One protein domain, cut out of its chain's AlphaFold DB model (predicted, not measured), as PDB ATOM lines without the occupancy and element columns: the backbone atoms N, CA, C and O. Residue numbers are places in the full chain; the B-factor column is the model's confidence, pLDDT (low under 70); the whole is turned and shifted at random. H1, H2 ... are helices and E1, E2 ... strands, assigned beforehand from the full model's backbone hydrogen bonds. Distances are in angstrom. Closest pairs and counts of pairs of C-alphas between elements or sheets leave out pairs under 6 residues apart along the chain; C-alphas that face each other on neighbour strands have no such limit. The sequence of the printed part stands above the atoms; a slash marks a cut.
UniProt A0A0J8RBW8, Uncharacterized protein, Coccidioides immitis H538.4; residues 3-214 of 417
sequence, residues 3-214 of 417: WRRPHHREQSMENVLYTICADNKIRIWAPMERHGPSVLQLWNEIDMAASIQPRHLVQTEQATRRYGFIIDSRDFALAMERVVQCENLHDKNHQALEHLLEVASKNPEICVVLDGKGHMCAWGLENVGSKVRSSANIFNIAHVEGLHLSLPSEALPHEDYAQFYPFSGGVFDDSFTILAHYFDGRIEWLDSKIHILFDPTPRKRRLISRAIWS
ATOM      1  N   TRP A   3      72.646  -1.947  18.328       90.88
ATOM      2  CA  TRP A   3      72.164  -1.744  16.963       90.88
ATOM      3  C   TRP A   3      73.230  -1.014  16.162       90.88
ATOM      4  O   TRP A   3      73.748  -0.001  16.637       90.88
ATOM      5  N   ARG A   4      73.500  -1.501  14.946       88.81
ATOM      6  CA  ARG A   4      74.352  -0.811  13.974       88.81
ATOM      7  C   ARG A   4      73.874   0.625  13.794       88.81
ATOM      8  O   ARG A   4      72.678   0.871  13.609       88.81
ATOM      9  N   ARG A   5      74.816   1.564  13.808       85.69
ATOM     10  CA  ARG A   5      74.516   2.990  13.646       85.69
ATOM     11  C   ARG A   5      74.846   3.493  12.246       85.69
ATOM     12  O   ARG A   5      75.926   3.201  11.734       85.69
ATOM     13  N   PRO A   6      73.973   4.318  11.646       81.62
ATOM     14  CA  PRO A   6      74.266   4.936  10.364       81.62
ATOM     15  C   PRO A   6      75.323   6.035  10.498       81.62
ATOM     16  O   PRO A   6      75.499   6.636  11.566       81.62
ATOM     17  N   HIS A   7      76.000   6.340   9.388       76.94
ATOM     18  CA  HIS A   7      76.954   7.451   9.323       76.94
ATOM     19  C   HIS A   7      76.205   8.788   9.430       76.94
ATOM     20  O   HIS A   7      76.602   9.673  10.189       76.94
ATOM     21  N   HIS A   8      75.051   8.884   8.760       76.38
ATOM     22  CA  HIS A   8      74.156  10.042   8.787       76.38
ATOM     23  C   HIS A   8      72.743   9.629   9.201       76.38
ATOM     24  O   HIS A   8      72.272   8.565   8.814       76.38
ATOM     25  N   ARG A   9      72.032  10.482   9.951       70.31
ATOM     26  CA  ARG A   9      70.664  10.187  10.431       70.31
ATOM     27  C   ARG A   9      69.669   9.865   9.309       70.31
ATOM     28  O   ARG A   9      68.713   9.145   9.551       70.31
ATOM     29  N   GLU A  10      69.906  10.386   8.109       71.69
ATOM     30  CA  GLU A  10      69.038  10.219   6.936       71.69
ATOM     31  C   GLU A  10      69.447   9.036   6.042       71.69
ATOM     32  O   GLU A  10      68.771   8.725   5.063       71.69
ATOM     33  N   GLN A  11      70.554   8.355   6.358       74.69
ATOM     34  CA  GLN A  11      71.033   7.230   5.565       74.69
ATOM     35  C   GLN A  11      70.142   6.003   5.789       74.69
ATOM     36  O   GLN A  11      70.111   5.433   6.879       74.69
ATOM     37  N   SER A  12      69.468   5.549   4.732       67.69
ATOM     38  CA  SER A  12      68.796   4.249   4.726       67.69
ATOM     39  C   SER A  12      69.847   3.136   4.731       67.69
ATOM     40  O   SER A  12      70.607   2.998   3.773       67.69
ATOM     41  N   MET A  13      69.886   2.336   5.795       73.75
ATOM     42  CA  MET A  13      70.766   1.170   5.915       73.75
ATOM     43  C   MET A  13      70.013  -0.063   6.409       73.75
ATOM     44  O   MET A  13      68.962   0.044   7.040       73.75
ATOM     45  N   GLU A  14      70.559  -1.245   6.117       76.44
ATOM     46  CA  GLU A  14      70.042  -2.503   6.656       76.44
ATOM     47  C   GLU A  14      70.264  -2.556   8.173       76.44
ATOM     48  O   GLU A  14      71.372  -2.329   8.670       76.44
ATOM     49  N   ASN A  15      69.196  -2.870   8.906       85.31
ATOM     50  CA  ASN A  15      69.238  -2.992  10.356       85.31
ATOM     51  C   ASN A  15      70.046  -4.230  10.748       85.31
ATOM     52  O   ASN A  15      69.638  -5.349  10.449       85.31
ATOM     53  N   VAL A  16      71.156  -4.038  11.454       89.38
ATOM     54  CA  VAL A  16      71.933  -5.138  12.031       89.38
ATOM     55  C   VAL A  16      71.895  -5.039  13.543       89.38
ATOM     56  O   VAL A  16      72.108  -3.969  14.119       89.38
ATOM     57  N   LEU A  17      71.602  -6.169  14.176       92.19
ATOM     58  CA  LEU A  17      71.507  -6.300  15.617       92.19
ATOM     59  C   LEU A  17      72.598  -7.229  16.131       92.19
ATOM     60  O   LEU A  17      72.743  -8.364  15.687       92.19
ATOM     61  N   TYR A  18      73.308  -6.751  17.139       93.62
ATOM     62  CA  TYR A  18      74.324  -7.485  17.865       93.62
ATOM     63  C   TYR A  18      73.811  -7.842  19.252       93.62
ATOM     64  O   TYR A  18      73.422  -6.974  20.044       93.62
ATOM     65  N   THR A  19      73.830  -9.127  19.586       93.38
ATOM     66  CA  THR A  19      73.468  -9.604  20.923       93.38
ATOM     67  C   THR A  19      74.652 -10.315  21.552       93.38
ATOM     68  O   THR A  19      75.116 -11.321  21.026       93.38
ATOM     69  N   ILE A  20      75.114  -9.792  22.683       91.06
ATOM     70  CA  ILE A  20      76.090 -10.443  23.559       91.06
ATOM     71  C   ILE A  20      75.271 -11.250  24.565       91.06
ATOM     72  O   ILE A  20      74.420 -10.679  25.252       91.06
ATOM     73  N   CYS A  21      75.454 -12.565  24.576       87.81
ATOM     74  CA  CYS A  21      74.612 -13.497  25.315       87.81
ATOM     75  C   CYS A  21      75.381 -14.151  26.476       87.81
ATOM     76  O   CYS A  21      76.603 -14.284  26.429       87.81
ATOM     77  N   ALA A  22      74.648 -14.583  27.508       83.62
ATOM     78  CA  ALA A  22      75.211 -15.208  28.712       83.62
ATOM     79  C   ALA A  22      75.905 -16.561  28.451       83.62
ATOM     80  O   ALA A  22      76.682 -17.027  29.275       83.62
ATOM     81  N   ASP A  23      75.667 -17.179  27.293       87.19
ATOM     82  CA  ASP A  23      76.340 -18.398  26.830       87.19
ATOM     83  C   ASP A  23      77.701 -18.124  26.164       87.19
ATOM     84  O   ASP A  23      78.203 -18.943  25.396       87.19
ATOM     85  N   ASN A  24      78.299 -16.966  26.452       87.56
ATOM     86  CA  ASN A  24      79.582 -16.507  25.927       87.56
ATOM     87  C   ASN A  24      79.653 -16.383  24.397       87.56
ATOM     88  O   ASN A  24      80.723 -16.507  23.799       87.56
ATOM     89  N   LYS A  25      78.519 -16.089  23.758       91.50
ATOM     90  CA  LYS A  25      78.422 -15.942  22.304       91.50
ATOM     91  C   LYS A  25      77.920 -14.560  21.917       91.50
ATOM     92  O   LYS A  25      76.966 -14.037  22.495       91.50
ATOM     93  N   ILE A  26      78.555 -13.978  20.904       93.19
ATOM     94  CA  ILE A  26      78.084 -12.761  20.245       93.19
ATOM     95  C   ILE A  26      77.388 -13.181  18.961       93.19
ATOM     96  O   ILE A  26      78.004 -13.750  18.064       93.19
ATOM     97  N   ARG A  27      76.089 -12.910  18.876       93.56
ATOM     98  CA  ARG A  27      75.271 -13.234  17.708       93.56
ATOM     99  C   ARG A  27      74.998 -11.991  16.895       93.56
ATOM    100  O   ARG A  27      74.710 -10.923  17.441       93.56
ATOM    101  N   ILE A  28      75.077 -12.175  15.588       93.19
ATOM    102  CA  ILE A  28      74.922 -11.132  14.589       93.19
ATOM    103  C   ILE A  28      73.647 -11.442  13.824       93.19
ATOM    104  O   ILE A  28      73.540 -12.490  13.185       93.19
ATOM    105  N   TRP A  29      72.683 -10.535  13.891       91.19
ATOM    106  CA  TRP A  29      71.384 -10.684  13.255       91.19
ATOM    107  C   TRP A  29      71.228  -9.636  12.164       91.19
ATOM    108  O   TRP A  29      71.388  -8.445  12.422       91.19
ATOM    109  N   ALA A  30      70.904 -10.073  10.953       88.94
ATOM    110  CA  ALA A  30      70.770  -9.195   9.796       88.94
ATOM    111  C   ALA A  30      69.627  -9.669   8.883       88.94
ATOM    112  O   ALA A  30      69.304 -10.862   8.873       88.94
ATOM    113  N   PRO A  31      68.993  -8.767   8.115       83.94
ATOM    114  CA  PRO A  31      68.015  -9.149   7.107       83.94
ATOM    115  C   PRO A  31      68.736  -9.856   5.953       83.94
ATOM    116  O   PRO A  31      69.627  -9.285   5.338       83.94
ATOM    117  N   MET A  32      68.369 -11.103   5.647       69.94
ATOM    118  CA  MET A  32      68.969 -11.846   4.520       69.94
ATOM    119  C   MET A  32      68.089 -11.838   3.257       69.94
ATOM    120  O   MET A  32      68.552 -12.178   2.165       69.94
ATOM    121  N   GLU A  33      66.830 -11.405   3.370       64.19
ATOM    122  CA  GLU A  33      65.863 -11.342   2.270       64.19
ATOM    123  C   GLU A  33      65.464  -9.895   1.949       64.19
ATOM    124  O   GLU A  33      64.989  -9.165   2.808       64.19
ATOM    125  N   ARG A  34      65.629  -9.488   0.680       59.47
ATOM    126  CA  ARG A  34      65.305  -8.131   0.188       59.47
ATOM    127  C   ARG A  34      63.855  -7.955  -0.286       59.47
ATOM    128  O   ARG A  34      63.462  -6.840  -0.607       59.47
ATOM    129  N   HIS A  35      63.081  -9.038  -0.381       57.44
ATOM    130  CA  HIS A  35      61.751  -9.042  -1.015       57.44
ATOM    131  C   HIS A  35      60.636  -9.651  -0.143       57.44
ATOM    132  O   HIS A  35      59.530  -9.856  -0.633       57.44
ATOM    133  N   GLY A  36      60.913  -9.934   1.135       58.09
ATOM    134  CA  GLY A  36      59.941 -10.410   2.126       58.09
ATOM    135  C   GLY A  36      59.855  -9.457   3.326       58.09
ATOM    136  O   GLY A  36      60.580  -8.460   3.352       58.09
ATOM    137  N   PRO A  37      58.993  -9.724   4.328       59.12
ATOM    138  CA  PRO A  37      59.065  -8.999   5.594       59.12
ATOM    139  C   PRO A  37      60.494  -9.122   6.135       59.12
ATOM    140  O   PRO A  37      61.005 -10.234   6.245       59.12
ATOM    141  N   SER A  38      61.149  -7.991   6.420       63.88
ATOM    142  CA  SER A  38      62.540  -7.926   6.890       63.88
ATOM    143  C   SER A  38      62.682  -8.537   8.288       63.88
ATOM    144  O   SER A  38      62.820  -7.830   9.286       63.88
ATOM    145  N   VAL A  39      62.612  -9.863   8.369       77.00
ATOM    146  CA  VAL A  39      62.857 -10.626   9.587       77.00
ATOM    147  C   VAL A  39      64.365 -10.766   9.744       77.00
ATOM    148  O   VAL A  39      65.063 -11.229   8.840       77.00
ATOM    149  N   LEU A  40      64.873 -10.349  10.901       84.44
ATOM    150  CA  LEU A  40      66.265 -10.558  11.264       84.44
ATOM    151  C   LEU A  40      66.539 -12.058  11.390       84.44
ATOM    152  O   LEU A  40      65.884 -12.753  12.165       84.44
ATOM    153  N   GLN A  41      67.523 -12.550  10.643       86.12
ATOM    154  CA  GLN A  41      67.991 -13.929  10.727       86.12
ATOM    155  C   GLN A  41      69.400 -13.961  11.315       86.12
ATOM    156  O   GLN A  41      70.154 -12.992  11.202       86.12
ATOM    157  N   LEU A  42      69.759 -15.084  11.940       88.19
ATOM    158  CA  LEU A  42      71.108 -15.289  12.454       88.19
ATOM    159  C   LEU A  42      72.090 -15.347  11.275       88.19
ATOM    160  O   LEU A  42      72.108 -16.307  10.495       88.19
ATOM    161  N   TRP A  43      72.898 -14.298  11.144       86.31
ATOM    162  CA  TRP A  43      73.930 -14.193  10.123       86.31
ATOM    163  C   TRP A  43      75.160 -15.001  10.526       86.31
ATOM    164  O   TRP A  43      75.626 -15.830   9.745       86.31
ATOM    165  N   ASN A  44      75.654 -14.784  11.749       87.94
ATOM    166  CA  ASN A  44      76.799 -15.509  12.291       87.94
ATOM    167  C   ASN A  44      76.863 -15.430  13.828       87.94
ATOM    168  O   ASN A  44      76.134 -14.660  14.461       87.94
ATOM    169  N   GLU A  45      77.754 -16.227  14.409       91.69
ATOM    170  CA  GLU A  45      78.036 -16.310  15.837       91.69
ATOM    171  C   GLU A  45      79.552 -16.271  16.072       91.69
ATOM    172  O   GLU A  45      80.312 -16.958  15.393       91.69
ATOM    173  N   ILE A  46      79.991 -15.469  17.040       91.00
ATOM    174  CA  ILE A  46      81.380 -15.401  17.497       91.00
ATOM    175  C   ILE A  46      81.433 -15.971  18.909       91.00
ATOM    176  O   ILE A  46      80.766 -15.473  19.819       91.00
ATOM    177  N   ASP A  47      82.245 -17.006  19.088       90.50
ATOM    178  CA  ASP A  47      82.517 -17.600  20.391       90.50
ATOM    179  C   ASP A  47      83.576 -16.764  21.134       90.50
ATOM    180  O   ASP A  47      84.735 -16.654  20.711       90.50
ATOM    181  N   MET A  48      83.178 -16.149  22.252       88.88
ATOM    182  CA  MET A  48      84.062 -15.307  23.061       88.88
ATOM    183  C   MET A  48      85.120 -16.123  23.813       88.88
ATOM    184  O   MET A  48      86.213 -15.621  24.083       88.88
ATOM    185  N   ALA A  49      84.827 -17.380  24.150       85.81
ATOM    186  CA  ALA A  49      85.778 -18.267  24.804       85.81
ATOM    187  C   ALA A  49      86.845 -18.748  23.815       85.81
ATOM    188  O   ALA A  49      88.030 -18.718  24.141       85.81
ATOM    189  N   ALA A  50      86.449 -19.104  22.589       85.81
ATOM    190  CA  ALA A  50      87.388 -19.505  21.541       85.81
ATOM    191  C   ALA A  50      88.272 -18.343  21.049       85.81
ATOM    192  O   ALA A  50      89.397 -18.580  20.610       85.81
ATOM    193  N   SER A  51      87.781 -17.101  21.148       84.56
ATOM    194  CA  SER A  51      88.500 -15.891  20.719       84.56
ATOM    195  C   SER A  51      89.719 -15.553  21.585       84.56
ATOM    196  O   SER A  51      90.692 -14.999  21.082       84.56
ATOM    197  N   ILE A  52      89.668 -15.872  22.882       83.38
ATOM    198  CA  ILE A  52      90.757 -15.623  23.835       83.38
ATOM    199  C   ILE A  52      91.152 -16.960  24.457       83.38
ATOM    200  O   ILE A  52      90.514 -17.430  25.403       83.38
ATOM    201  N   GLN A  53      92.220 -17.559  23.931       70.69
ATOM    202  CA  GLN A  53      92.818 -18.773  24.485       70.69
ATOM    203  C   GLN A  53      94.017 -18.392  25.365       70.69
ATOM    204  O   GLN A  53      95.086 -18.070  24.837       70.69
ATOM    205  N   PRO A  54      93.872 -18.385  26.705       61.25
ATOM    206  CA  PRO A  54      94.971 -18.019  27.586       61.25
ATOM    207  C   PRO A  54      96.110 -19.037  27.463       61.25
ATOM    208  O   PRO A  54      95.901 -20.243  27.574       61.25
ATOM    209  N   ARG A  55      97.342 -18.542  27.299       59.97
ATOM    210  CA  ARG A  55      98.561 -19.373  27.242       59.97
ATOM    211  C   ARG A  55      98.876 -20.080  28.571       59.97
ATOM    212  O   ARG A  55      99.668 -21.017  28.589       59.97
ATOM    213  N   HIS A  56      98.249 -19.655  29.673       55.09
ATOM    214  CA  HIS A  56      98.417 -20.227  31.009       55.09
ATOM    215  C   HIS A  56      97.085 -20.738  31.585       55.09
ATOM    216  O   HIS A  56      96.137 -19.973  31.774       55.09
ATOM    217  N   LEU A  57      97.055 -22.033  31.923       51.06
ATOM    218  CA  LEU A  57      95.953 -22.788  32.544       51.06
ATOM    219  C   LEU A  57      95.734 -22.423  34.026       51.06
ATOM    220  O   LEU A  57      95.703 -23.289  34.894       51.06
ATOM    221  N   VAL A  58      95.590 -21.139  34.354       49.94
ATOM    222  CA  VAL A  58      95.124 -20.742  35.691       49.94
ATOM    223  C   VAL A  58      93.632 -20.456  35.593       49.94
ATOM    224  O   VAL A  58      93.223 -19.340  35.246       49.94
ATOM    225  N   GLN A  59      92.837 -21.498  35.849       51.47
ATOM    226  CA  GLN A  59      91.383 -21.446  35.986       51.47
ATOM    227  C   GLN A  59      91.020 -20.711  37.285       51.47
ATOM    228  O   GLN A  59      90.753 -21.317  38.313       51.47
ATOM    229  N   THR A  60      91.059 -19.383  37.251       57.78
ATOM    230  CA  THR A  60      90.367 -18.539  38.233       57.78
ATOM    231  C   THR A  60      89.022 -18.110  37.653       57.78
ATOM    232  O   THR A  60      88.906 -17.967  36.437       57.78
ATOM    233  N   GLU A  61      88.009 -17.855  38.486       59.50
ATOM    234  CA  GLU A  61      86.696 -17.362  38.025       59.50
ATOM    235  C   GLU A  61      86.834 -16.101  37.150       59.50
ATOM    236  O   GLU A  61      86.224 -15.998  36.088       59.50
ATOM    237  N   GLN A  62      87.769 -15.207  37.492       56.75
ATOM    238  CA  GLN A  62      88.121 -14.024  36.693       56.75
ATOM    239  C   GLN A  62      88.630 -14.350  35.274       56.75
ATOM    240  O   GLN A  62      88.453 -13.552  34.357       56.75
ATOM    241  N   ALA A  63      89.245 -15.522  35.070       57.28
ATOM    242  CA  ALA A  63      89.707 -15.992  33.761       57.28
ATOM    243  C   ALA A  63      88.558 -16.449  32.850       57.28
ATOM    244  O   ALA A  63      88.757 -16.586  31.643       57.28
ATOM    245  N   THR A  64      87.378 -16.713  33.420       66.31
ATOM    246  CA  THR A  64      86.178 -17.142  32.683       66.31
ATOM    247  C   THR A  64      85.307 -15.968  32.246       66.31
ATOM    248  O   THR A  64      84.555 -16.103  31.284       66.31
ATOM    249  N   ARG A  65      85.463 -14.799  32.886       78.00
ATOM    250  CA  ARG A  65      84.739 -13.570  32.542       78.00
ATOM    251  C   ARG A  65      85.025 -13.181  31.094       78.00
ATOM    252  O   ARG A  65      86.188 -13.136  30.676       78.00
ATOM    253  N   ARG A  66      83.967 -12.922  30.327       85.88
ATOM    254  CA  ARG A  66      84.039 -12.468  28.936       85.88
ATOM    255  C   ARG A  66      83.153 -11.251  28.758       85.88
ATOM    256  O   ARG A  66      81.984 -11.262  29.126       85.88
ATOM    257  N   TYR A  67      83.726 -10.228  28.153       89.31
ATOM    258  CA  TYR A  67      83.033  -9.010  27.787       89.31
ATOM    259  C   TYR A  67      83.116  -8.829  26.282       89.31
ATOM    260  O   TYR A  67      84.107  -9.201  25.656       89.31
ATOM    261  N   GLY A  68      82.076  -8.246  25.702       91.75
ATOM    262  CA  GLY A  68      82.008  -7.991  24.275       91.75
ATOM    263  C   GLY A  68      81.429  -6.617  24.002       91.75
ATOM    264  O   GLY A  68      80.524  -6.174  24.708       91.75
ATOM    265  N   PHE A  69      81.925  -5.947  22.970       94.25
ATOM    266  CA  PHE A  69      81.293  -4.745  22.444       94.25
ATOM    267  C   PHE A  69      81.608  -4.545  20.968       94.25
ATOM    268  O   PHE A  69      82.537  -5.139  20.423       94.25
ATOM    269  N   ILE A  70      80.797  -3.713  20.321       95.38
ATOM    270  CA  ILE A  70      80.894  -3.428  18.894       95.38
ATOM    271  C   ILE A  70      81.340  -1.984  18.714       95.38
ATOM    272  O   ILE A  70      80.797  -1.084  19.354       95.38
ATOM    273  N   ILE A  71      82.320  -1.776  17.843       95.06
ATOM    274  CA  ILE A  71      82.690  -0.464  17.324       95.06
ATOM    275  C   ILE A  71      82.093  -0.371  15.925       95.06
ATOM    276  O   ILE A  71      82.430  -1.166  15.040       95.06
ATOM    277  N   ASP A  72      81.186   0.585  15.742       92.31
ATOM    278  CA  ASP A  72      80.562   0.829  14.447       92.31
ATOM    279  C   ASP A  72      81.616   1.315  13.436       92.31
ATOM    280  O   ASP A  72      82.522   2.084  13.779       92.31
ATOM    281  N   SER A  73      81.469   0.916  12.168       90.69
ATOM    282  CA  SER A  73      82.412   1.271  11.094       90.69
ATOM    283  C   SER A  73      82.620   2.786  10.979       90.69
ATOM    284  O   SER A  73      83.732   3.239  10.732       90.69
ATOM    285  N   ARG A  74      81.560   3.571  11.233       89.62
ATOM    286  CA  ARG A  74      81.591   5.041  11.268       89.62
ATOM    287  C   ARG A  74      82.623   5.589  12.248       89.62
ATOM    288  O   ARG A  74      83.387   6.480  11.902       89.62
ATOM    289  N   ASP A  75      82.639   5.072  13.472       92.06
ATOM    290  CA  ASP A  75      83.467   5.615  14.542       92.06
ATOM    291  C   ASP A  75      84.899   5.105  14.387       92.06
ATOM    292  O   ASP A  75      85.845   5.848  14.642       92.06
ATOM    293  N   PHE A  76      85.072   3.878  13.880       92.56
ATOM    294  CA  PHE A  76      86.385   3.356  13.517       92.56
ATOM    295  C   PHE A  76      87.037   4.152  12.374       92.56
ATOM    296  O   PHE A  76      88.170   4.607  12.526       92.56
ATOM    297  N   ALA A  77      86.319   4.375  11.267       91.44
ATOM    298  CA  ALA A  77      86.823   5.130  10.121       91.44
ATOM    299  C   ALA A  77      87.187   6.570  10.511       91.44
ATOM    300  O   ALA A  77      88.302   7.014  10.250       91.44
ATOM    301  N   LEU A  78      86.302   7.259  11.243       91.06
ATOM    302  CA  LEU A  78      86.571   8.612  11.739       91.06
ATOM    303  C   LEU A  78      87.790   8.666  12.672       91.06
ATOM    304  O   LEU A  78      88.575   9.608  12.601       91.06
ATOM    305  N   ALA A  79      87.962   7.679  13.558       91.44
ATOM    306  CA  ALA A  79      89.132   7.629  14.433       91.44
ATOM    307  C   ALA A  79      90.433   7.437  13.634       91.44
ATOM    308  O   ALA A  79      91.439   8.075  13.937       91.44
ATOM    309  N   MET A  80      90.405   6.592  12.600       90.81
ATOM    310  CA  MET A  80      91.550   6.368  11.715       90.81
ATOM    311  C   MET A  80      91.900   7.614  10.897       90.81
ATOM    312  O   MET A  80      93.069   7.992  10.851       90.81
ATOM    313  N   GLU A  81      90.909   8.293  10.313       89.56
ATOM    314  CA  GLU A  81      91.118   9.541   9.564       89.56
ATOM    315  C   GLU A  81      91.813  10.609  10.415       89.56
ATOM    316  O   GLU A  81      92.770  11.239   9.964       89.56
ATOM    317  N   ARG A  82      91.377  10.782  11.669       88.44
ATOM    318  CA  ARG A  82      91.979  11.763  12.581       88.44
ATOM    319  C   ARG A  82      93.403  11.401  12.981       88.44
ATOM    320  O   ARG A  82      94.253  12.282  13.026       88.44
ATOM    321  N   VAL A  83      93.693  10.120  13.214       86.75
ATOM    322  CA  VAL A  83      95.069   9.673  13.478       86.75
ATOM    323  C   VAL A  83      95.981   9.983  12.291       86.75
ATOM    324  O   VAL A  83      97.054  10.542  12.497       86.75
ATOM    325  N   VAL A  84      95.541   9.708  11.058       86.38
ATOM    326  CA  VAL A  84      96.320  10.010   9.841       86.38
ATOM    327  C   VAL A  84      96.559  11.513   9.671       86.38
ATOM    328  O   VAL A  84      97.620  11.915   9.206       86.38
ATOM    329  N   GLN A  85      95.592  12.353  10.045       84.00
ATOM    330  CA  GLN A  85      95.737  13.812   9.984       84.00
ATOM    331  C   GLN A  85      96.676  14.367  11.064       84.00
ATOM    332  O   GLN A  85      97.349  15.370  10.829       84.00
ATOM    333  N   CYS A  86      96.708  13.749  12.248       75.25
ATOM    334  CA  CYS A  86      97.489  14.225  13.388       75.25
ATOM    335  C   CYS A  86      98.922  13.672  13.435       75.25
ATOM    336  O   CYS A  86      99.804  14.337  13.983       75.25
ATOM    337  N   GLU A  87      99.181  12.473  12.907       68.31
ATOM    338  CA  GLU A  87     100.519  11.879  12.925       68.31
ATOM    339  C   GLU A  87     101.357  12.320  11.721       68.31
ATOM    340  O   GLU A  87     101.026  12.082  10.561       68.31
ATOM    341  N   ASN A  88     102.514  12.929  12.000       58.94
ATOM    342  CA  ASN A  88     103.541  13.117  10.983       58.94
ATOM    343  C   ASN A  88     104.063  11.734  10.569       58.94
ATOM    344  O   ASN A  88     104.745  11.071  11.350       58.94
ATOM    345  N   LEU A  89     103.808  11.340   9.317       53.69
ATOM    346  CA  LEU A  89     104.193  10.071   8.668       53.69
ATOM    347  C   LEU A  89     105.712   9.744   8.668       53.69
ATOM    348  O   LEU A  89     106.151   8.818   7.991       53.69
ATOM    349  N   HIS A  90     106.544  10.504   9.383       48.75
ATOM    350  CA  HIS A  90     108.001  10.369   9.401       48.75
ATOM    351  C   HIS A  90     108.556   9.454  10.501       48.75
ATOM    352  O   HIS A  90     109.750   9.147  10.463       48.75
ATOM    353  N   ASP A  91     107.736   8.989  11.450       54.16
ATOM    354  CA  ASP A  91     108.203   8.061  12.484       54.16
ATOM    355  C   ASP A  91     108.173   6.605  11.981       54.16
ATOM    356  O   ASP A  91     107.179   6.119  11.446       54.16
ATOM    357  N   LYS A  92     109.293   5.888  12.097       50.34
ATOM    358  CA  LYS A  92     109.585   4.652  11.334       50.34
ATOM    359  C   LYS A  92     108.883   3.368  11.817       50.34
ATOM    360  O   LYS A  92     109.247   2.286  11.370       50.34
ATOM    361  N   ASN A  93     107.882   3.459  12.693       54.78
ATOM    362  CA  ASN A  93     107.270   2.298  13.359       54.78
ATOM    363  C   ASN A  93     105.743   2.229  13.178       54.78
ATOM    364  O   ASN A  93     105.003   2.129  14.155       54.78
ATOM    365  N   HIS A  94     105.264   2.249  11.933       68.31
ATOM    366  CA  HIS A  94     103.827   2.265  11.629       68.31
ATOM    367  C   HIS A  94     103.284   0.974  10.998       68.31
ATOM    368  O   HIS A  94     102.189   1.000  10.459       68.31
ATOM    369  N   GLN A  95     103.955  -0.180  11.124       78.69
ATOM    370  CA  GLN A  95     103.402  -1.460  10.629       78.69
ATOM    371  C   GLN A  95     101.992  -1.751  11.181       78.69
ATOM    372  O   GLN A  95     101.122  -2.231  10.460       78.69
ATOM    373  N   ALA A  96     101.740  -1.416  12.453       80.50
ATOM    374  CA  ALA A  96     100.413  -1.545  13.052       80.50
ATOM    375  C   ALA A  96      99.395  -0.562  12.447       80.50
ATOM    376  O   ALA A  96      98.238  -0.922  12.256       80.50
ATOM    377  N   LEU A  97      99.814   0.665  12.123       85.56
ATOM    378  CA  LEU A  97      98.949   1.662  11.491       85.56
ATOM    379  C   LEU A  97      98.649   1.291  10.032       85.56
ATOM    380  O   LEU A  97      97.497   1.378   9.631       85.56
ATOM    381  N   GLU A  98      99.640   0.824   9.267       86.56
ATOM    382  CA  GLU A  98      99.471   0.334   7.890       86.56
ATOM    383  C   GLU A  98      98.463  -0.820   7.832       86.56
ATOM    384  O   GLU A  98      97.494  -0.750   7.076       86.56
ATOM    385  N   HIS A  99      98.608  -1.821   8.707       88.88
ATOM    386  CA  HIS A  99      97.629  -2.906   8.848       88.88
ATOM    387  C   HIS A  99      96.226  -2.377   9.170       88.88
ATOM    388  O   HIS A  99      95.236  -2.800   8.577       88.88
ATOM    389  N   LEU A 100      96.110  -1.407  10.080       89.25
ATOM    390  CA  LEU A 100      94.813  -0.816  10.420       89.25
ATOM    391  C   LEU A 100      94.213   0.019   9.284       89.25
ATOM    392  O   LEU A 100      92.989   0.070   9.174       89.25
ATOM    393  N   LEU A 101      95.029   0.634   8.427       89.38
ATOM    394  CA  LEU A 101      94.564   1.318   7.217       89.38
ATOM    395  C   LEU A 101      94.007   0.321   6.197       89.38
ATOM    396  O   LEU A 101      92.937   0.560   5.634       89.38
ATOM    397  N   GLU A 102      94.667  -0.825   6.010       89.19
ATOM    398  CA  GLU A 102      94.135  -1.917   5.186       89.19
ATOM    399  C   GLU A 102      92.802  -2.433   5.741       89.19
ATOM    400  O   GLU A 102      91.845  -2.625   4.988       89.19
ATOM    401  N   VAL A 103      92.699  -2.601   7.062       89.81
ATOM    402  CA  VAL A 103      91.445  -2.983   7.727       89.81
ATOM    403  C   VAL A 103      90.366  -1.918   7.521       89.81
ATOM    404  O   VAL A 103      89.250  -2.264   7.140       89.81
ATOM    405  N   ALA A 104      90.678  -0.635   7.714       89.38
ATOM    406  CA  ALA A 104      89.733   0.468   7.545       89.38
ATOM    407  C   ALA A 104      89.210   0.578   6.106       89.38
ATOM    408  O   ALA A 104      88.028   0.854   5.909       89.38
ATOM    409  N   SER A 105      90.044   0.273   5.104       89.38
ATOM    410  CA  SER A 105      89.645   0.295   3.689       89.38
ATOM    411  C   SER A 105      88.493  -0.665   3.354       89.38
ATOM    412  O   SER A 105      87.749  -0.433   2.401       89.38
ATOM    413  N   LYS A 106      88.297  -1.714   4.166       88.75
ATOM    414  CA  LYS A 106      87.208  -2.692   4.016       88.75
ATOM    415  C   LYS A 106      85.891  -2.248   4.665       88.75
ATOM    416  O   LYS A 106      84.902  -2.966   4.565       88.75
ATOM    417  N   ASN A 107      85.864  -1.096   5.343       87.88
ATOM    418  CA  ASN A 107      84.728  -0.606   6.134       87.88
ATOM    419  C   ASN A 107      84.093  -1.661   7.071       87.88
ATOM    420  O   ASN A 107      82.870  -1.839   7.054       87.88
ATOM    421  N   PRO A 108      84.886  -2.384   7.886       91.69
ATOM    422  CA  PRO A 108      84.352  -3.413   8.762       91.69
ATOM    423  C   PRO A 108      83.668  -2.798   9.985       91.69
ATOM    424  O   PRO A 108      84.035  -1.724  10.464       91.69
ATOM    425  N   GLU A 109      82.728  -3.539  10.557       92.19
ATOM    426  CA  GLU A 109      82.376  -3.359  11.964       92.19
ATOM    427  C   GLU A 109      83.317  -4.189  12.825       92.19
ATOM    428  O   GLU A 109      83.676  -5.307  12.458       92.19
ATOM    429  N   ILE A 110      83.734  -3.647  13.965       94.69
ATOM    430  CA  ILE A 110      84.717  -4.319  14.811       94.69
ATOM    431  C   ILE A 110      84.016  -4.894  16.026       94.69
ATOM    432  O   ILE A 110      83.441  -4.169  16.833       94.69
ATOM    433  N   CYS A 111      84.105  -6.207  16.178       95.19
ATOM    434  CA  CYS A 111      83.694  -6.913  17.374       95.19
ATOM    435  C   CYS A 111      84.906  -7.109  18.285       95.19
ATOM    436  O   CYS A 111      85.834  -7.845  17.950       95.19
ATOM    437  N   VAL A 112      84.889  -6.466  19.448       94.44
ATOM    438  CA  VAL A 112      85.935  -6.591  20.464       94.44
ATOM    439  C   VAL A 112      85.466  -7.551  21.548       94.44
ATOM    440  O   VAL A 112      84.370  -7.400  22.085       94.44
ATOM    441  N   VAL A 113      86.311  -8.523  21.877       93.25
ATOM    442  CA  VAL A 113      86.145  -9.466  22.984       93.25
ATOM    443  C   VAL A 113      87.245  -9.198  24.003       93.25
ATOM    444  O   VAL A 113      88.409  -9.074  23.629       93.25
ATOM    445  N   LEU A 114      86.888  -9.121  25.281       89.94
ATOM    446  CA  LEU A 114      87.796  -8.895  26.402       89.94
ATOM    447  C   LEU A 114      87.615  -9.974  27.469       89.94
ATOM    448  O   LEU A 114      86.519 -10.516  27.629       89.94
ATOM    449  N   ASP A 115      88.659 -10.234  28.250       85.75
ATOM    450  CA  ASP A 115      88.557 -11.015  29.481       85.75
ATOM    451  C   ASP A 115      88.845 -10.184  30.743       85.75
ATOM    452  O   ASP A 115      89.306  -9.042  30.681       85.75
ATOM    453  N   GLY A 116      88.570 -10.763  31.917       78.56
ATOM    454  CA  GLY A 116      88.825 -10.116  33.210       78.56
ATOM    455  C   GLY A 116      90.309  -9.941  33.565       78.56
ATOM    456  O   GLY A 116      90.617  -9.300  34.565       78.56
ATOM    457  N   LYS A 117      91.234 -10.501  32.773       78.94
ATOM    458  CA  LYS A 117      92.691 -10.400  32.974       78.94
ATOM    459  C   LYS A 117      93.333  -9.331  32.087       78.94
ATOM    460  O   LYS A 117      94.511  -9.023  32.263       78.94
ATOM    461  N   GLY A 118      92.563  -8.748  31.172       82.25
ATOM    462  CA  GLY A 118      93.027  -7.715  30.260       82.25
ATOM    463  C   GLY A 118      93.581  -8.235  28.942       82.25
ATOM    464  O   GLY A 118      94.369  -7.539  28.296       82.25
ATOM    465  N   HIS A 119      93.199  -9.441  28.535       87.56
ATOM    466  CA  HIS A 119      93.379  -9.898  27.165       87.56
ATOM    467  C   HIS A 119      92.225  -9.386  26.298       87.56
ATOM    468  O   HIS A 119      91.070  -9.357  26.723       87.56
ATOM    469  N   MET A 120      92.551  -8.988  25.073       90.75
ATOM    470  CA  MET A 120      91.626  -8.455  24.086       90.75
ATOM    471  C   MET A 120      91.829  -9.154  22.747       90.75
ATOM    472  O   MET A 120      92.949  -9.253  22.255       90.75
ATOM    473  N   CYS A 121      90.735  -9.555  22.110       92.56
ATOM    474  CA  CYS A 121      90.705 -10.004  20.726       92.56
ATOM    475  C   CYS A 121      89.755  -9.115  19.920       92.56
ATOM    476  O   CYS A 121      88.657  -8.804  20.380       92.56
ATOM    477  N   ALA A 122      90.165  -8.706  18.724       94.00
ATOM    478  CA  ALA A 122      89.369  -7.876  17.831       94.00
ATOM    479  C   ALA A 122      89.107  -8.599  16.507       94.00
ATOM    480  O   ALA A 122      90.042  -9.051  15.842       94.00
ATOM    481  N   TRP A 123      87.838  -8.666  16.114       94.12
ATOM    482  CA  TRP A 123      87.363  -9.286  14.881       94.12
ATOM    483  C   TRP A 123      86.734  -8.236  13.968       94.12
ATOM    484  O   TRP A 123      85.891  -7.462  14.414       94.12
ATOM    485  N   GLY A 124      87.118  -8.222  12.697       93.25
ATOM    486  CA  GLY A 124      86.484  -7.411  11.661       93.25
ATOM    487  C   GLY A 124      85.335  -8.166  11.007       93.25
ATOM    488  O   GLY A 124      85.481  -9.344  10.680       93.25
ATOM    489  N   LEU A 125      84.205  -7.487  10.829       91.75
ATOM    490  CA  LEU A 125      82.983  -7.999  10.222       91.75
ATOM    491  C   LEU A 125      82.684  -7.213   8.949       91.75
ATOM    492  O   LEU A 125      82.310  -6.042   9.000       91.75
ATOM    493  N   GLU A 126      82.835  -7.869   7.806       87.81
ATOM    494  CA  GLU A 126      82.606  -7.286   6.488       87.81
ATOM    495  C   GLU A 126      81.275  -7.769   5.897       87.81
ATOM    496  O   GLU A 126      80.872  -8.920   6.084       87.81
ATOM    497  N   ASN A 127      80.592  -6.900   5.144       80.69
ATOM    498  CA  ASN A 127      79.402  -7.249   4.355       80.69
ATOM    499  C   ASN A 127      78.290  -7.971   5.149       80.69
ATOM    500  O   ASN A 127      77.595  -8.846   4.619       80.69
ATOM    501  N   VAL A 128      78.100  -7.619   6.425       80.06
ATOM    502  CA  VAL A 128      77.054  -8.217   7.270       80.06
ATOM    503  C   VAL A 128      75.675  -7.910   6.681       80.06
ATOM    504  O   VAL A 128      75.350  -6.746   6.447       80.06
ATOM    505  N   GLY A 129      74.880  -8.961   6.457       70.81
ATOM    506  CA  GLY A 129      73.602  -8.900   5.729       70.81
ATOM    507  C   GLY A 129      73.686  -9.397   4.280       70.81
ATOM    508  O   GLY A 129      72.670  -9.747   3.684       70.81
ATOM    509  N   SER A 130      74.892  -9.550   3.717       71.50
ATOM    510  CA  SER A 130      75.060 -10.113   2.373       71.50
ATOM    511  C   SER A 130      74.642 -11.587   2.303       71.50
ATOM    512  O   SER A 130      74.945 -12.389   3.192       71.50
ATOM    513  N   LYS A 131      73.983 -11.960   1.197       63.03
ATOM    514  CA  LYS A 131      73.574 -13.343   0.892       63.03
ATOM    515  C   LYS A 131      74.762 -14.273   0.640       63.03
ATOM    516  O   LYS A 131      74.657 -15.474   0.871       63.03
ATOM    517  N   VAL A 132      75.884 -13.732   0.161       62.28
ATOM    518  CA  VAL A 132      77.094 -14.512  -0.114       62.28
ATOM    519  C   VAL A 132      77.874 -14.655   1.191       62.28
ATOM    520  O   VAL A 132      78.623 -13.764   1.595       62.28
ATOM    521  N   ARG A 133      77.662 -15.779   1.882       59.09
ATOM    522  CA  ARG A 133      78.432 -16.144   3.077       59.09
ATOM    523  C   ARG A 133      79.815 -16.624   2.638       59.09
ATOM    524  O   ARG A 133      79.969 -17.767   2.225       59.09
ATOM    525  N   SER A 134      80.804 -15.740   2.711       61.06
ATOM    526  CA  SER A 134      82.213 -16.114   2.599       61.06
ATOM    527  C   SER A 134      82.797 -16.253   4.000       61.06
ATOM    528  O   SER A 134      82.544 -15.408   4.860       61.06
ATOM    529  N   SER A 135      83.613 -17.282   4.234       59.28
ATOM    530  CA  SER A 135      84.407 -17.392   5.466       59.28
ATOM    531  C   SER A 135      85.388 -16.224   5.637       59.28
ATOM    532  O   SER A 135      85.866 -16.001   6.739       59.28
ATOM    533  N   ALA A 136      85.653 -15.456   4.571       62.38
ATOM    534  CA  ALA A 136      86.467 -14.242   4.600       62.38
ATOM    535  C   ALA A 136      85.746 -13.011   5.188       62.38
ATOM    536  O   ALA A 136      86.398 -12.003   5.446       62.38
ATOM    537  N   ASN A 137      84.427 -13.075   5.419       80.12
ATOM    538  CA  ASN A 137      83.653 -11.949   5.959       80.12
ATOM    539  C   ASN A 137      83.953 -11.675   7.444       80.12
ATOM    540  O   ASN A 137      83.578 -10.623   7.955       80.12
ATOM    541  N   ILE A 138      84.586 -12.625   8.142       86.19
ATOM    542  CA  ILE A 138      85.095 -12.441   9.502       86.19
ATOM    543  C   ILE A 138      86.601 -12.670   9.474       86.19
ATOM    544  O   ILE A 138      87.061 -13.740   9.079       86.19
ATOM    545  N   PHE A 139      87.370 -11.679   9.912       89.69
ATOM    546  CA  PHE A 139      88.827 -11.767   9.968       89.69
ATOM    547  C   PHE A 139      89.358 -11.235  11.297       89.69
ATOM    548  O   PHE A 139      88.741 -10.388  11.941       89.69
ATOM    549  N   ASN A 140      90.506 -11.749  11.733       90.06
ATOM    550  CA  ASN A 140      91.153 -11.261  12.946       90.06
ATOM    551  C   ASN A 140      91.870  -9.935  12.656       90.06
ATOM    552  O   ASN A 140      92.601  -9.835  11.671       90.06
ATOM    553  N   ILE A 141      91.651  -8.928  13.501       89.06
ATOM    554  CA  ILE A 141      92.331  -7.630  13.410       89.06
ATOM    555  C   ILE A 141      93.564  -7.633  14.304       89.06
ATOM    556  O   ILE A 141      94.654  -7.310  13.839       89.06
ATOM    557  N   ALA A 142      93.381  -7.969  15.582       89.38
ATOM    558  CA  ALA A 142      94.446  -7.941  16.571       89.38
ATOM    559  C   ALA A 142      94.132  -8.837  17.776       89.38
ATOM    560  O   ALA A 142      92.976  -9.000  18.176       89.38
ATOM    561  N   HIS A 143      95.193  -9.343  18.403       89.38
ATOM    562  CA  HIS A 143      95.162  -9.919  19.742       89.38
ATOM    563  C   HIS A 143      96.146  -9.147  20.619       89.38
ATOM    564  O   HIS A 143      97.310  -8.971  20.255       89.38
ATOM    565  N   VAL A 144      95.659  -8.640  21.745       86.31
ATOM    566  CA  VAL A 144      96.358  -7.670  22.585       86.31
ATOM    567  C   VAL A 144      96.281  -8.106  24.041       86.31
ATOM    568  O   VAL A 144      95.240  -8.543  24.520       86.31
ATOM    569  N   GLU A 145      97.382  -7.936  24.763       83.81
ATOM    570  CA  GLU A 145      97.460  -8.158  26.207       83.81
ATOM    571  C   GLU A 145      97.695  -6.827  26.945       83.81
ATOM    572  O   GLU A 145      98.251  -5.870  26.384       83.81
ATOM    573  N   GLY A 146      97.292  -6.769  28.220       74.88
ATOM    574  CA  GLY A 146      97.558  -5.639  29.117       74.88
ATOM    575  C   GLY A 146      96.495  -4.535  29.119       74.88
ATOM    576  O   GLY A 146      96.813  -3.377  29.406       74.88
ATOM    577  N   LEU A 147      95.240  -4.860  28.791       80.81
ATOM    578  CA  LEU A 147      94.112  -3.939  28.916       80.81
ATOM    579  C   LEU A 147      93.557  -3.961  30.348       80.81
ATOM    580  O   LEU A 147      92.858  -4.883  30.744       80.81
ATOM    581  N   HIS A 148      93.845  -2.941  31.148       75.81
ATOM    582  CA  HIS A 148      93.350  -2.893  32.523       75.81
ATOM    583  C   HIS A 148      91.996  -2.179  32.597       75.81
ATOM    584  O   HIS A 148      91.927  -0.970  32.382       75.81
ATOM    585  N   LEU A 149      90.942  -2.931  32.920       77.38
ATOM    586  CA  LEU A 149      89.626  -2.406  33.297       77.38
ATOM    587  C   LEU A 149      89.494  -2.364  34.825       77.38
ATOM    588  O   LEU A 149      90.065  -3.208  35.519       77.38
ATOM    589  N   SER A 150      88.717  -1.420  35.360       73.81
ATOM    590  CA  SER A 150      88.477  -1.287  36.807       73.81
ATOM    591  C   SER A 150      87.400  -2.254  37.340       73.81
ATOM    592  O   SER A 150      86.490  -1.881  38.091       73.81
ATOM    593  N   LEU A 151      87.522  -3.529  36.963       71.12
ATOM    594  CA  LEU A 151      86.616  -4.599  37.378       71.12
ATOM    595  C   LEU A 151      86.814  -4.947  38.866       71.12
ATOM    596  O   LEU A 151      87.961  -5.088  39.304       71.12
ATOM    597  N   PRO A 152      85.739  -5.112  39.659       65.12
ATOM    598  CA  PRO A 152      85.867  -5.551  41.043       65.12
ATOM    599  C   PRO A 152      86.361  -7.000  41.112       65.12
ATOM    600  O   PRO A 152      85.829  -7.889  40.436       65.12
ATOM    601  N   SER A 153      87.338  -7.251  41.988       61.28
ATOM    602  CA  SER A 153      87.850  -8.603  42.242       61.28
ATOM    603  C   SER A 153      86.785  -9.546  42.815       61.28
ATOM    604  O   SER A 153      86.833 -10.735  42.518       61.28
ATOM    605  N   GLU A 154      85.819  -9.005  43.568       65.19
ATOM    606  CA  GLU A 154      84.767  -9.724  44.313       65.19
ATOM    607  C   GLU A 154      83.348  -9.304  43.873       65.19
ATOM    608  O   GLU A 154      82.441  -9.185  44.692       65.19
ATOM    609  N   ALA A 155      83.147  -9.008  42.584       66.38
ATOM    610  CA  ALA A 155      81.813  -8.675  42.069       66.38
ATOM    611  C   ALA A 155      80.844  -9.860  42.218       66.38
ATOM    612  O   ALA A 155      81.200 -10.996  41.890       66.38
ATOM    613  N   LEU A 156      79.607  -9.589  42.645       71.56
ATOM    614  CA  LEU A 156      78.527 -10.574  42.592       71.56
ATOM    615  C   LEU A 156      78.245 -10.951  41.124       71.56
ATOM    616  O   LEU A 156      78.326 -10.082  40.254       71.56
ATOM    617  N   PRO A 157      77.840 -12.196  40.804       71.94
ATOM    618  CA  PRO A 157      77.670 -12.635  39.412       71.94
ATOM    619  C   PRO A 157      76.719 -11.778  38.560       71.94
ATOM    620  O   PRO A 157      76.858 -11.726  37.344       71.94
ATOM    621  N   HIS A 158      75.742 -11.109  39.181       71.19
ATOM    622  CA  HIS A 158      74.789 -10.232  38.490       71.19
ATOM    623  C   HIS A 158      75.305  -8.797  38.285       71.19
ATOM    624  O   HIS A 158      74.756  -8.065  37.465       71.19
ATOM    625  N   GLU A 159      76.345  -8.397  39.016       74.75
ATOM    626  CA  GLU A 159      77.025  -7.103  38.878       74.75
ATOM    627  C   GLU A 159      78.290  -7.214  38.019       74.75
ATOM    628  O   GLU A 159      78.830  -6.210  37.558       74.75
ATOM    629  N   ASP A 160      78.737  -8.445  37.760       77.44
ATOM    630  CA  ASP A 160      79.874  -8.805  36.915       77.44
ATOM    631  C   ASP A 160      79.538  -8.711  35.417       77.44
ATOM    632  O   ASP A 160      79.802  -9.603  34.609       77.44
ATOM    633  N   TYR A 161      78.898  -7.606  35.042       82.88
ATOM    634  CA  TYR A 161      78.586  -7.261  33.667       82.88
ATOM    635  C   TYR A 161      78.913  -5.792  33.415       82.88
ATOM    636  O   TYR A 161      78.753  -4.924  34.278       82.88
ATOM    637  N   ALA A 162      79.369  -5.508  32.199       88.75
ATOM    638  CA  ALA A 162      79.690  -4.163  31.762       88.75
ATOM    639  C   ALA A 162      79.133  -3.919  30.361       88.75
ATOM    640  O   ALA A 162      79.269  -4.748  29.458       88.75
ATOM    641  N   GLN A 163      78.512  -2.759  30.177       91.12
ATOM    642  CA  GLN A 163      78.120  -2.262  28.870       91.12
ATOM    643  C   GLN A 163      79.134  -1.223  28.406       91.12
ATOM    644  O   GLN A 163      79.348  -0.215  29.073       91.12
ATOM    645  N   PHE A 164      79.721  -1.447  27.235       93.50
ATOM    646  CA  PHE A 164      80.677  -0.517  26.649       93.50
ATOM    647  C   PHE A 164      80.011   0.320  25.563       93.50
ATOM    648  O   PHE A 164      79.188  -0.171  24.788       93.50
ATOM    649  N   TYR A 165      80.404   1.584  25.504       94.19
ATOM    650  CA  TYR A 165      79.978   2.540  24.499       94.19
ATOM    651  C   TYR A 165      81.231   3.201  23.902       94.19
ATOM    652  O   TYR A 165      81.749   4.165  24.476       94.19
ATOM    653  N   PRO A 166      81.775   2.644  22.807       94.69
ATOM    654  CA  PRO A 166      82.919   3.217  22.109       94.69
ATOM    655  C   PRO A 166      82.489   4.319  21.131       94.69
ATOM    656  O   PRO A 166      81.417   4.230  20.535       94.69
ATOM    657  N   PHE A 167      83.326   5.339  20.940       93.25
ATOM    658  CA  PHE A 167      83.160   6.360  19.900       93.25
ATOM    659  C   PHE A 167      84.475   7.107  19.624       93.25
ATOM    660  O   PHE A 167      85.384   7.126  20.459       93.25
ATOM    661  N   SER A 168      84.579   7.754  18.457       92.19
ATOM    662  CA  SER A 168      85.734   8.602  18.130       92.19
ATOM    663  C   SER A 168      85.601  10.014  18.706       92.19
ATOM    664  O   SER A 168      84.525  10.616  18.722       92.19
ATOM    665  N   GLY A 169      86.722  10.569  19.157       88.31
ATOM    666  CA  GLY A 169      86.800  11.807  19.926       88.31
ATOM    667  C   GLY A 169      86.900  11.560  21.430       88.31
ATOM    668  O   GLY A 169      86.855  10.427  21.913       88.31
ATOM    669  N   GLY A 170      87.068  12.642  22.183       86.62
ATOM    670  CA  GLY A 170      87.253  12.577  23.626       86.62
ATOM    671  C   GLY A 170      88.045  13.767  24.134       86.62
ATOM    672  O   GLY A 170      87.657  14.912  23.920       86.62
ATOM    673  N   VAL A 171      89.144  13.474  24.827       83.38
ATOM    674  CA  VAL A 171      90.038  14.490  25.399       83.38
ATOM    675  C   VAL A 171      90.774  15.264  24.306       83.38
ATOM    676  O   VAL A 171      90.937  16.476  24.417       83.38
ATOM    677  N   PHE A 172      91.212  14.557  23.265       85.94
ATOM    678  CA  PHE A 172      91.906  15.109  22.105       85.94
ATOM    679  C   PHE A 172      91.143  14.768  20.821       85.94
ATOM    680  O   PHE A 172      90.268  13.898  20.816       85.94
ATOM    681  N   ASP A 173      91.472  15.436  19.716       84.00
ATOM    682  CA  ASP A 173      90.806  15.180  18.433       84.00
ATOM    683  C   ASP A 173      91.043  13.739  17.950       84.00
ATOM    684  O   ASP A 173      90.103  13.077  17.502       84.00
ATOM    685  N   ASP A 174      92.261  13.217  18.131       86.75
ATOM    686  CA  ASP A 174      92.674  11.850  17.787       86.75
ATOM    687  C   ASP A 174      92.365  10.801  18.876       86.75
ATOM    688  O   ASP A 174      92.755   9.634  18.751       86.75
ATOM    689  N   SER A 175      91.649  11.192  19.935       91.62
ATOM    690  CA  SER A 175      91.191  10.270  20.973       91.62
ATOM    691  C   SER A 175      90.157   9.282  20.435       91.62
ATOM    692  O   SER A 175      89.288   9.602  19.622       91.62
ATOM    693  N   PHE A 176      90.194   8.082  20.990       94.12
ATOM    694  CA  PHE A 176      89.143   7.087  20.916       94.12
ATOM    695  C   PHE A 176      88.666   6.787  22.335       94.12
ATOM    696  O   PHE A 176      89.428   6.283  23.168       94.12
ATOM    697  N   THR A 177      87.409   7.123  22.608       95.38
ATOM    698  CA  THR A 177      86.813   7.012  23.938       95.38
ATOM    699  C   THR A 177      85.968   5.753  24.044       95.38
ATOM    700  O   THR A 177      85.193   5.426  23.148       95.38
ATOM    701  N   ILE A 178      86.071   5.071  25.181       94.81
ATOM    702  CA  ILE A 178      85.199   3.970  25.573       94.81
ATOM    703  C   ILE A 178      84.587   4.330  26.925       94.81
ATOM    704  O   ILE A 178      85.300   4.489  27.916       94.81
ATOM    705  N   LEU A 179      83.264   4.456  26.987       95.06
ATOM    706  CA  LEU A 179      82.557   4.526  28.266       95.06
ATOM    707  C   LEU A 179      82.188   3.107  28.688       95.06
ATOM    708  O   LEU A 179      81.454   2.430  27.970       95.06
ATOM    709  N   ALA A 180      82.693   2.659  29.831       93.69
ATOM    710  CA  ALA A 180      82.334   1.379  30.428       93.69
ATOM    711  C   ALA A 180      81.337   1.617  31.564       93.69
ATOM    712  O   ALA A 180      81.691   2.188  32.591       93.69
ATOM    713  N   HIS A 181      80.086   1.205  31.377       92.31
ATOM    714  CA  HIS A 181      79.064   1.212  32.417       92.31
ATOM    715  C   HIS A 181      79.025  -0.155  33.098       92.31
ATOM    716  O   HIS A 181      78.562  -1.137  32.512       92.31
ATOM    717  N   TYR A 182      79.532  -0.211  34.322       89.00
ATOM    718  CA  TYR A 182      79.500  -1.383  35.181       89.00
ATOM    719  C   TYR A 182      78.139  -1.488  35.872       89.00
ATOM    720  O   TYR A 182      77.545  -0.483  36.267       89.00
ATOM    721  N   PHE A 183      77.637  -2.710  36.034       85.88
ATOM    722  CA  PHE A 183      76.319  -2.944  36.633       85.88
ATOM    723  C   PHE A 183      76.278  -2.689  38.148       85.88
ATOM    724  O   PHE A 183      75.198  -2.551  38.714       85.88
ATOM    725  N   ASP A 184      77.440  -2.503  38.780       80.50
ATOM    726  CA  ASP A 184      77.564  -1.946  40.134       80.50
ATOM    727  C   ASP A 184      77.210  -0.437  40.222       80.50
ATOM    728  O   ASP A 184      77.203   0.149  41.309       80.50
ATOM    729  N   GLY A 185      76.895   0.199  39.085       82.62
ATOM    730  CA  GLY A 185      76.475   1.597  38.964       82.62
ATOM    731  C   GLY A 185      77.606   2.574  38.639       82.62
ATOM    732  O   GLY A 185      77.362   3.781  38.561       82.62
ATOM    733  N   ARG A 186      78.842   2.094  38.456       88.50
ATOM    734  CA  ARG A 186      79.980   2.935  38.062       88.50
ATOM    735  C   ARG A 186      80.027   3.110  36.544       88.50
ATOM    736  O   ARG A 186      79.833   2.165  35.787       88.50
ATOM    737  N   ILE A 187      80.362   4.311  36.085       92.00
ATOM    738  CA  ILE A 187      80.721   4.578  34.689       92.00
ATOM    739  C   ILE A 187      82.180   5.010  34.652       92.00
ATOM    740  O   ILE A 187      82.560   5.991  35.285       92.00
ATOM    741  N   GLU A 188      83.006   4.298  33.902       92.06
ATOM    742  CA  GLU A 188      84.404   4.647  33.691       92.06
ATOM    743  C   GLU A 188      84.608   5.227  32.293       92.06
ATOM    744  O   GLU A 188      84.214   4.637  31.286       92.06
ATOM    745  N   TRP A 189      85.246   6.393  32.244       93.19
ATOM    746  CA  TRP A 189      85.699   7.016  31.012       93.19
ATOM    747  C   TRP A 189      87.119   6.557  30.702       93.19
ATOM    748  O   TRP A 189      88.082   6.970  31.352       93.19
ATOM    749  N   LEU A 190      87.234   5.719  29.678       92.38
ATOM    750  CA  LEU A 190      88.486   5.188  29.168       92.38
ATOM    751  C   LEU A 190      88.849   5.903  27.862       92.38
ATOM    752  O   LEU A 190      88.007   6.074  26.985       92.38
ATOM    753  N   ASP A 191      90.103   6.315  27.732       92.56
ATOM    754  CA  ASP A 191      90.614   7.066  26.584       92.56
ATOM    755  C   ASP A 191      91.877   6.389  26.037       92.56
ATOM    756  O   ASP A 191      92.741   5.929  26.792       92.56
ATOM    757  N   SER A 192      91.964   6.288  24.716       91.88
ATOM    758  CA  SER A 192      93.088   5.700  23.986       91.88
ATOM    759  C   SER A 192      93.245   6.383  22.626       91.88
ATOM    760  O   SER A 192      92.479   7.275  22.284       91.88
ATOM    761  N   LYS A 193      94.213   5.941  21.826       90.00
ATOM    762  CA  LYS A 193      94.243   6.192  20.382       90.00
ATOM    763  C   LYS A 193      93.969   4.883  19.661       90.00
ATOM    764  O   LYS A 193      94.459   3.838  20.091       90.00
ATOM    765  N   ILE A 194      93.246   4.932  18.546       90.88
ATOM    766  CA  ILE A 194      92.788   3.714  17.863       90.88
ATOM    767  C   ILE A 194      93.953   2.803  17.434       90.88
ATOM    768  O   ILE A 194      93.901   1.593  17.649       90.88
ATOM    769  N   HIS A 195      95.054   3.383  16.948       87.88
ATOM    770  CA  HIS A 195      96.239   2.625  16.552       87.88
ATOM    771  C   HIS A 195      96.986   2.018  17.751       87.88
ATOM    772  O   HIS A 195      97.574   0.953  17.630       87.88
ATOM    773  N   ILE A 196      96.934   2.650  18.930       89.38
ATOM    774  CA  ILE A 196      97.539   2.126  20.169       89.38
ATOM    775  C   ILE A 196      96.687   0.998  20.748       89.38
ATOM    776  O   ILE A 196      97.226   0.026  21.287       89.38
ATOM    777  N   LEU A 197      95.363   1.135  20.655       90.12
ATOM    778  CA  LEU A 197      94.410   0.155  21.157       90.12
ATOM    779  C   LEU A 197      94.597  -1.197  20.458       90.12
ATOM    780  O   LEU A 197      94.660  -2.216  21.142       90.12
ATOM    781  N   PHE A 198      94.758  -1.196  19.131       90.75
ATOM    782  CA  PHE A 198      94.882  -2.413  18.320       90.75
ATOM    783  C   PHE A 198      96.318  -2.841  17.980       90.75
ATOM    784  O   PHE A 198      96.495  -3.859  17.318       90.75
ATOM    785  N   ASP A 199      97.351  -2.122  18.426       87.81
ATOM    786  CA  ASP A 199      98.737  -2.532  18.163       87.81
ATOM    787  C   ASP A 199      99.068  -3.857  18.886       87.81
ATOM    788  O   ASP A 199      99.016  -3.897  20.115       87.81
ATOM    789  N   PRO A 200      99.463  -4.941  18.200       85.44
ATOM    790  CA  PRO A 200      99.800  -6.207  18.855       85.44
ATOM    791  C   PRO A 200     101.093  -6.157  19.698       85.44
ATOM    792  O   PRO A 200     101.315  -7.033  20.533       85.44
ATOM    793  N   THR A 201     101.959  -5.151  19.525       85.75
ATOM    794  CA  THR A 201     103.231  -5.037  20.264       85.75
ATOM    795  C   THR A 201     103.009  -4.747  21.750       85.75
ATOM    796  O   THR A 201     102.149  -3.936  22.068       85.75
ATOM    797  N   PRO A 202     103.759  -5.337  22.701       80.69
ATOM    798  CA  PRO A 202     103.552  -5.094  24.132       80.69
ATOM    799  C   PRO A 202     103.685  -3.608  24.514       80.69
ATOM    800  O   PRO A 202     104.786  -3.058  24.561       80.69
ATOM    801  N   ARG A 203     102.562  -2.956  24.839       79.00
ATOM    802  CA  ARG A 203     102.514  -1.545  25.251       79.00
ATOM    803  C   ARG A 203     101.975  -1.399  26.668       79.00
ATOM    804  O   ARG A 203     100.979  -2.013  27.040       79.00
ATOM    805  N   LYS A 204     102.604  -0.522  27.452       78.81
ATOM    806  CA  LYS A 204     102.072  -0.090  28.753       78.81
ATOM    807  C   LYS A 204     101.046   1.023  28.535       78.81
ATOM    808  O   LYS A 204     101.264   1.886  27.694       78.81
ATOM    809  N   ARG A 205      99.977   1.041  29.344       76.31
ATOM    810  CA  ARG A 205      98.961   2.117  29.366       76.31
ATOM    811  C   ARG A 205      98.292   2.373  28.006       76.31
ATOM    812  O   ARG A 205      98.132   3.518  27.600       76.31
ATOM    813  N   ARG A 206      97.881   1.306  27.313       87.19
ATOM    814  CA  ARG A 206      97.091   1.422  26.070       87.19
ATOM    815  C   ARG A 206      95.786   2.166  26.279       87.19
ATOM    816  O   ARG A 206      95.348   2.889  25.398       87.19
ATOM    817  N   LEU A 207      95.176   1.952  27.437       88.44
ATOM    818  CA  LEU A 207      93.911   2.534  27.831       88.44
ATOM    819  C   LEU A 207      94.126   3.325  29.117       88.44
ATOM    820  O   LEU A 207      94.744   2.827  30.062       88.44
ATOM    821  N   ILE A 208      93.668   4.572  29.126       88.62
ATOM    822  CA  ILE A 208      93.840   5.501  30.238       88.62
ATOM    823  C   ILE A 208      92.467   5.775  30.841       88.62
ATOM    824  O   ILE A 208      91.604   6.349  30.184       88.62
ATOM    825  N   SER A 209      92.282   5.399  32.106       88.62
ATOM    826  CA  SER A 209      91.111   5.803  32.888       88.62
ATOM    827  C   SER A 209      91.207   7.295  33.206       88.62
ATOM    828  O   SER A 209      92.121   7.734  33.911       88.62
ATOM    829  N   ARG A 210      90.311   8.093  32.621       88.06
ATOM    830  CA  ARG A 210      90.251   9.554  32.780       88.06
ATOM    831  C   ARG A 210      89.407   9.951  33.979       88.06
ATOM    832  O   ARG A 210      89.779  10.865  34.711       88.06
ATOM    833  N   ALA A 211      88.283   9.270  34.172       87.50
ATOM    834  CA  ALA A 211      87.368   9.511  35.275       87.50
ATOM    835  C   ALA A 211      86.550   8.253  35.583       87.50
ATOM    836  O   ALA A 211      86.236   7.475  34.685       87.50
ATOM    837  N   ILE A 212      86.160   8.104  36.849       88.38
ATOM    838  CA  ILE A 212      85.151   7.138  37.285       88.38
ATOM    839  C   ILE A 212      84.004   7.941  37.887       88.38
ATOM    840  O   ILE A 212      84.160   8.588  38.923       88.38
ATOM    841  N   TRP A 213      82.852   7.906  37.234       89.50
ATOM    842  CA  TRP A 213      81.608   8.438  37.762       89.50
ATOM    843  C   TRP A 213      80.947   7.350  38.593       89.50
ATOM    844  O   TRP A 213      80.578   6.289  38.102       89.50
ATOM    845  N   SER A 214      80.844   7.614  39.884       87.62
ATOM    846  CA  SER A 214      80.172   6.762  40.857       87.62
ATOM    847  C   SER A 214      79.328   7.662  41.741       87.62
ATOM    848  O   SER A 214      79.631   8.848  41.900       87.62
TER     849      SER A 214
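This is residues 3 to 214 of the 417 residues of an uncharacterized protein of Coccidioides immitis H538.4 (UniProt A0A0J8RBW8). Three antiparallel sheets make this domain: the sheet E4 E5 E6 E7 lies in the middle, the small sheet E1 E2 E3 is loosely face to face with it, and E8, at the edge of the sheet E8 E9 E10 E11, runs alongside E4. Helices H3, H4 and H5 form a cluster that reaches both four-stranded sheets, and residues 88 to 93 stick out. The printed part has 212 residues, with the order E1 E2 E3 H1 H2 E4 H3 H4 E5 E6 E7 E8 E9 E10 H5 E11, five named helices and eleven named strands, of mixed class. It is compact, with a radius of gyration of the C-alphas of 17.5 A and spans of 50 by 47 by 35 A.

E1, residues 17 to 20, E2, 25 to 31, and E3, 40 to 47, form a meander, each strand the antiparallel neighbour of the one before; N 17 and O 29 are 2.9 A apart, N 28 and O 44 2.9 A, within hydrogen-bond range. E3 bends by 51 degrees at residue 43. H1, residues 48 to 51, only grazes the strongly twisted sheet of E4, 66 to 71, E5, 109 to 115, E6, 120 to 125, and E7, 138 to 144; H2, 61 to 64, is not on it. Here N 69 and O 112 are 3.0 A apart, N 111 and O 123 2.8 A, N 122 and O 142 2.9 A. These two sheets form a sandwich, two sheets face to face, 10.1 A centre to centre where they face each other; the closest C-alphas of E1 and E4, those of Ile 20 and Gly 68, are 6.4 A apart. H3, residues 73 to 86, touches H4, 95 to 105, with residues 76 to 80 alone, at a steep tilt of 45 degrees, opposite ways; their closest C-alphas, those of Ala 77 and Ala 104, are 6.1 A apart. H4 has a height of 10.2 A over the sheet. The strongly twisted third sheet runs E8, 162 to 168, E9, 176 to 182, E10, 187 to 192, E11, 208 to 213; N 165 and O 179, N 178 and O 190, and N 189 and O 211 are each 2.8 A apart. The closest C-alphas of E4 and E8, those of Phe 69 and Phe 164, are 6.0 A apart. H5, residues 194 to 198, touches H3, Ala 79 to Ile 194 at 6.4 A between closest C-alphas, and H4, Leu 97 to His 195 at 5.8 A. E5 E6 E7 and E8 E9 E10 are meanders too, and successive strands of the three meanders form hairpins. Every O i to N i+4 pair is within hydrogen-bond range in H3, H4 and H5; H1 and H2 are too short for one.

E1 begins at C-alpha 17 (71.507, -6.300, 15.617), H3 at C-alpha 73 (82.412, 1.271, 11.094), and E11 ends at C-alpha 213 (81.608, 8.438, 37.762). From first to last C-alpha E5 measures 20.1 A, H3 20.0 A, E3 19.9 A and H4 15.5 A.

The C-alphas farthest apart, those of Gly 36 and His 90, are 52.9 A apart. The printed part has no cut; the links E6 to E7 and E7 to E8 are long. Mean pLDDT of the printed part is 82.0; 37 residues are under 70, among them 54 to 64 and 87 to 94.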